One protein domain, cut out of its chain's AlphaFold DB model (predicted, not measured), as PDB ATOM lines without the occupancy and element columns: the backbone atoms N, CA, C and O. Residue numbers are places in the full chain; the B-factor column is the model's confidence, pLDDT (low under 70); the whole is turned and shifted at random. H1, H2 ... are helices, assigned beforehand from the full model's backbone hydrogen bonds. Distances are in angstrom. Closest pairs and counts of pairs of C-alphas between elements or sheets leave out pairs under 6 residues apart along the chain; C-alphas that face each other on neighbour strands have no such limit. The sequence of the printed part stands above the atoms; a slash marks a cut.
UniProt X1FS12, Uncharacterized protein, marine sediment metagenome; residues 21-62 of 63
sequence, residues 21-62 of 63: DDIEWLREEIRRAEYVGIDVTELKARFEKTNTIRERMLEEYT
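AT A GLANCE: This is residues 21 to 62 of the 63 residues of an uncharacterized protein of marine sediment metagenome (UniProt X1FS12). Two helices make a loose helical hairpin: H1 runs out, a five-residue link turns the chain, and the longer H2 folds back beside it, opening away from it. Residues 52 to 62, the far part of H2 with the last residue, stick out past H1 as an arm. The printed part has 42 residues, with two named helices in the order H1, H2 and no named strand; the class is all helix. It is loose, with a radius of gyration of the C-alphas of 12.1 A, and spans 39 by 20 by 9 A.

IN THESE COORDINATES: H1, residues 21 to 35, begins at C-alpha 21 at (59.047, -29.594, 69.803) and is 21.2 A long from first to last C-alpha. H2, residues 41 to 61, is 29.7 A long and ends at C-alpha 61 at (64.247, -32.598, 89.840).

HOW THE PARTS SIT: H1 and H2 form a helical hairpin, running opposite ways at a shallow tilt of 23 degrees. They only just touch, with 3 pairs of C-alphas within 8 A; the closest C-alphas, of Ile 30 and Lys 44, are 6.8 A apart. H2 touches H1 with residues 43 to 51 alone. In H1 and H2 every O i to N i+4 pair is within hydrogen-bond range.

THE WHOLE: The two C-alphas farthest apart, of Gly 37 and Thr 62, are 39.0 A apart. The link from H1 to H2 is tight. The printed part has no cut, and no printed residue is under 70 in pLDDT.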
ATOM      1  N   ASP A  21      59.537 -29.864  71.159       94.50
ATOM      2  CA  ASP A  21      59.047 -29.594  69.803       94.50
ATOM      3  C   ASP A  21      57.514 -29.703  69.734       94.50
ATOM      4  O   ASP A  21      56.844 -28.842  69.162       94.50
ATOM      5  N   ASP A  22      56.937 -30.713  70.397       95.88
ATOM      6  CA  ASP A  22      55.482 -30.890  70.489       95.88
ATOM      7  C   ASP A  22      54.813 -29.711  71.212       95.88
ATOM      8  O   ASP A  22      53.734 -29.261  70.830       95.88
ATOM      9  N   ILE A  23      55.450 -29.189  72.264       96.38
ATOM     10  CA  ILE A  23      54.963 -28.033  73.027       96.38
ATOM     11  C   ILE A  23      55.013 -26.766  72.175       96.38
ATOM     12  O   ILE A  23      54.067 -25.977  72.208       96.38
ATOM     13  N   GLU A  24      56.080 -26.565  71.404       96.31
ATOM     14  CA  GLU A  24      56.175 -25.437  70.479       96.31
ATOM     15  C   GLU A  24      55.093 -25.514  69.396       96.31
ATOM     16  O   GLU A  24      54.376 -24.537  69.166       96.31
ATOM     17  N   TRP A  25      54.894 -26.696  68.808       97.00
ATOM     18  CA  TRP A  25      53.826 -26.925  67.838       97.00
ATOM     19  C   TRP A  25      52.436 -26.650  68.431       97.00
ATOM     20  O   TRP A  25      51.659 -25.890  67.851       97.00
ATOM     21  N   LEU A  26      52.135 -27.185  69.619       96.69
ATOM     22  CA  LEU A  26      50.857 -26.954  70.304       96.69
ATOM     23  C   LEU A  26      50.613 -25.471  70.605       96.69
ATOM     24  O   LEU A  26      49.481 -24.999  70.491       96.69
ATOM     25  N   ARG A  27      51.659 -24.722  70.970       96.69
ATOM     26  CA  ARG A  27      51.558 -23.277  71.206       96.69
ATOM     27  C   ARG A  27      51.169 -22.533  69.927       96.69
ATOM     28  O   ARG A  27      50.301 -21.660  69.980       96.69
ATOM     29  N   GLU A  28      51.761 -22.892  68.791       97.50
ATOM     30  CA  GLU A  28      51.388 -22.310  67.499       97.50
ATOM     31  C   GLU A  28      49.967 -22.699  67.074       97.50
ATOM     32  O   GLU A  28      49.231 -21.843  66.586       97.50
ATOM     33  N   GLU A  29      49.532 -23.938  67.302       97.81
ATOM     34  CA  GLU A  29      48.159 -24.356  66.987       97.81
ATOM     35  C   GLU A  29      47.116 -23.630  67.844       97.81
ATOM     36  O   GLU A  29      46.108 -23.158  67.316       97.81
ATOM     37  N   ILE A  30      47.377 -23.447  69.144       97.12
ATOM     38  CA  ILE A  30      46.533 -22.617  70.017       97.12
ATOM     39  C   ILE A  30      46.461 -21.188  69.463       97.12
ATOM     40  O   ILE A  30      45.369 -20.638  69.337       97.12
ATOM     41  N   ARG A  31      47.596 -20.603  69.052       96.62
ATOM     42  CA  ARG A  31      47.641 -19.256  68.461       96.62
ATOM     43  C   ARG A  31      46.846 -19.162  67.155       96.62
ATOM     44  O   ARG A  31      46.151 -18.172  66.932       96.62
ATOM     45  N   ARG A  32      46.929 -20.176  66.287       97.62
ATOM     46  CA  ARG A  32      46.141 -20.252  65.043       97.62
ATOM     47  C   ARG A  32      44.647 -20.351  65.336       97.62
ATOM     48  O   ARG A  32      43.871 -19.660  64.680       97.62
ATOM     49  N   ALA A  33      44.255 -21.162  66.316       97.25
ATOM     50  CA  ALA A  33      42.865 -21.305  66.739       97.25
ATOM     51  C   ALA A  33      42.300 -19.985  67.295       97.25
ATOM     52  O   ALA A  33      41.221 -19.565  66.874       97.25
ATOM     53  N   GLU A  34      43.059 -19.283  68.149       96.88
ATOM     54  CA  GLU A  34      42.701 -17.940  68.635       96.88
ATOM     55  C   GLU A  34      42.510 -16.958  67.468       96.88
ATOM     56  O   GLU A  34      41.542 -16.199  67.442       96.88
ATOM     57  N   TYR A  35      43.399 -16.997  66.470       97.06
ATOM     58  CA  TYR A  35      43.354 -16.095  65.317       97.06
ATOM     59  C   TYR A  35      42.092 -16.261  64.458       97.06
ATOM     60  O   TYR A  35      41.558 -15.274  63.954       97.06
ATOM     61  N   VAL A  36      41.593 -17.491  64.301       97.62
ATOM     62  CA  VAL A  36      40.357 -17.768  63.545       97.62
ATOM     63  C   VAL A  36      39.086 -17.646  64.396       97.62
ATOM     64  O   VAL A  36      37.997 -17.946  63.912       97.62
ATOM     65  N   GLY A  37      39.205 -17.190  65.648       96.81
ATOM     66  CA  GLY A  37      38.072 -16.924  66.535       96.81
ATOM     67  C   GLY A  37      37.520 -18.152  67.263       96.81
ATOM     68  O   GLY A  37      36.391 -18.103  67.749       96.81
ATOM     69  N   ILE A  38      38.280 -19.251  67.347       97.50
ATOM     70  CA  ILE A  38      37.907 -20.402  68.179       97.50
ATOM     71  C   ILE A  38      38.219 -20.063  69.639       97.50
ATOM     72  O   ILE A  38      39.340 -19.669  69.968       97.50
ATOM     73  N   ASP A  39      37.244 -20.262  70.527       96.81
ATOM     74  CA  ASP A  39      37.482 -20.149  71.965       96.81
ATOM     75  C   ASP A  39      38.334 -21.325  72.454       96.81
ATOM     76  O   ASP A  39      37.881 -22.467  72.552       96.81
ATOM     77  N   VAL A  40      39.594 -21.025  72.759       96.69
ATOM     78  CA  VAL A  40      40.571 -21.967  73.313       96.69
ATOM     79  C   VAL A  40      41.023 -21.566  74.715       96.69
ATOM     80  O   VAL A  40      42.058 -22.038  75.184       96.69
ATOM     81  N   THR A  41      40.260 -20.722  75.415       96.50
ATOM     82  CA  THR A  41      40.647 -20.168  76.724       96.50
ATOM     83  C   THR A  41      40.991 -21.265  77.733       96.50
ATOM     84  O   THR A  41      42.058 -21.250  78.352       96.50
ATOM     85  N   GLU A  42      40.116 -22.265  77.874       96.50
ATOM     86  CA  GLU A  42      40.344 -23.375  78.802       96.50
ATOM     87  C   GLU A  42      41.514 -24.267  78.354       96.50
ATOM     88  O   GLU A  42      42.338 -24.680  79.175       96.50
ATOM     89  N   LEU A  43      41.615 -24.536  77.048       95.25
ATOM     90  CA  LEU A  43      42.690 -25.344  76.473       95.25
ATOM     91  C   LEU A  43      44.056 -24.700  76.727       95.25
ATOM     92  O   LEU A  43      44.966 -25.366  77.221       95.25
ATOM     93  N   LYS A  44      44.176 -23.396  76.467       96.50
ATOM     94  CA  LYS A  44      45.382 -22.602  76.710       96.50
ATOM     95  C   LYS A  44      45.769 -22.602  78.185       96.50
ATOM     96  O   LYS A  44      46.923 -22.862  78.509       96.50
ATOM     97  N   ALA A  45      44.809 -22.406  79.089       97.06
ATOM     98  CA  ALA A  45      45.073 -22.455  80.526       97.06
ATOM     99  C   ALA A  45      45.596 -23.833  80.980       97.06
ATOM    100  O   ALA A  45      46.546 -23.918  81.765       97.06
ATOM    101  N   ARG A  46      45.011 -24.928  80.474       96.19
ATOM    102  CA  ARG A  46      45.473 -26.298  80.766       96.19
ATOM    103  C   ARG A  46      46.858 -26.578  80.179       96.19
ATOM    104  O   ARG A  46      47.679 -27.213  80.847       96.19
ATOM    105  N   PHE A  47      47.114 -26.105  78.963       96.88
ATOM    106  CA  PHE A  47      48.401 -26.232  78.287       96.88
ATOM    107  C   PHE A  47      49.510 -25.520  79.069       96.88
ATOM    108  O   PHE A  47      50.479 -26.164  79.465       96.88
ATOM    109  N   GLU A  48      49.328 -24.240  79.403       96.25
ATOM    110  CA  GLU A  48      50.325 -23.452  80.141       96.25
ATOM    111  C   GLU A  48      50.595 -24.026  81.536       96.25
ATOM    112  O   GLU A  48      51.749 -24.131  81.963       96.25
ATOM    113  N   LYS A  49      49.551 -24.499  82.231       96.44
ATOM    114  CA  LYS A  49      49.713 -25.197  83.515       96.44
ATOM    115  C   LYS A  49      50.575 -26.451  83.369       96.44
ATOM    116  O   LYS A  49      51.474 -26.673  84.178       96.44
ATOM    117  N   THR A  50      50.301 -27.275  82.361       94.31
ATOM    118  CA  THR A  50      51.055 -28.512  82.111       94.31
ATOM    119  C   THR A  50      52.502 -28.212  81.729       94.31
ATOM    120  O   THR A  50      53.415 -28.848  82.257       94.31
ATOM    121  N   ASN A  51      52.725 -27.206  80.879       95.81
ATOM    122  CA  ASN A  51      54.067 -26.788  80.491       95.81
ATOM    123  C   ASN A  51      54.870 -26.270  81.697       95.81
ATOM    124  O   ASN A  51      55.995 -26.708  81.916       95.81
ATOM    125  N   THR A  52      54.254 -25.444  82.544       95.88
ATOM    126  CA  THR A  52      54.873 -24.952  83.787       95.88
ATOM    127  C   THR A  52      55.279 -26.108  84.706       95.88
ATOM    128  O   THR A  52      56.362 -26.097  85.286       95.88
ATOM    129  N   ILE A  53      54.433 -27.137  84.847       95.06
ATOM    130  CA  ILE A  53      54.766 -28.323  85.653       95.06
ATOM    131  C   ILE A  53      55.995 -29.032  85.076       95.06
ATOM    132  O   ILE A  53      56.911 -29.347  85.830       95.06
ATOM    133  N   ARG A  54      56.046 -29.249  83.755       95.19
ATOM    134  CA  ARG A  54      57.212 -29.845  83.084       95.19
ATOM    135  C   ARG A  54      58.479 -29.026  83.335       95.19
ATOM    136  O   ARG A  54      59.506 -29.613  83.668       95.19
ATOM    137  N   GLU A  55      58.420 -27.709  83.165       95.25
ATOM    138  CA  GLU A  55      59.569 -26.816  83.363       95.25
ATOM    139  C   GLU A  55      60.095 -26.914  84.796       95.25
ATOM    140  O   GLU A  55      61.278 -27.174  84.997       95.25
ATOM    141  N   ARG A  56      59.199 -26.860  85.788       94.44
ATOM    142  CA  ARG A  56      59.563 -27.032  87.201       94.44
ATOM    143  C   ARG A  56      60.098 -28.424  87.518       94.44
ATOM    144  O   ARG A  56      61.017 -28.556  88.317       94.44
ATOM    145  N   MET A  57      59.563 -29.473  86.891       92.62
ATOM    146  CA  MET A  57      60.113 -30.825  87.030       92.62
ATOM    147  C   MET A  57      61.544 -30.890  86.493       92.62
ATOM    148  O   MET A  57      62.416 -31.469  87.135       92.62
ATOM    149  N   LEU A  58      61.806 -30.278  85.341       93.69
ATOM    150  CA  LEU A  58      63.145 -30.245  84.766       93.69
ATOM    151  C   LEU A  58      64.111 -29.386  85.592       93.69
ATOM    152  O   LEU A  58      65.262 -29.785  85.738       93.69
ATOM    153  N   GLU A  59      63.662 -28.267  86.155       92.88
ATOM    154  CA  GLU A  59      64.484 -27.372  86.978       92.88
ATOM    155  C   GLU A  59      64.789 -27.954  88.366       92.88
ATOM    156  O   GLU A  59      65.940 -27.989  88.794       92.88
ATOM    157  N   GLU A  60      63.766 -28.430  89.080       90.81
ATOM    158  CA  GLU A  60      63.889 -28.801  90.492       90.81
ATOM    159  C   GLU A  60      64.322 -30.267  90.698       90.81
ATOM    160  O   GLU A  60      64.849 -30.603  91.765       90.81
ATOM    161  N   TYR A  61      64.086 -31.142  89.708       88.94
ATOM    162  CA  TYR A  61      64.247 -32.598  89.840       88.94
ATOM    163  C   TYR A  61      65.253 -33.223  88.856       88.94
ATOM    164  O   TYR A  61      65.468 -34.439  88.915       88.94
ATOM    165  N   THR A  62      65.894 -32.438  87.982       85.94
ATOM    166  CA  THR A  62      67.050 -32.901  87.188       85.94
ATOM    167  C   THR A  62      68.342 -32.667  87.977       85.94
ATOM    168  O   THR A  62      68.467 -31.662  88.672       85.94
TER     169      THR A  62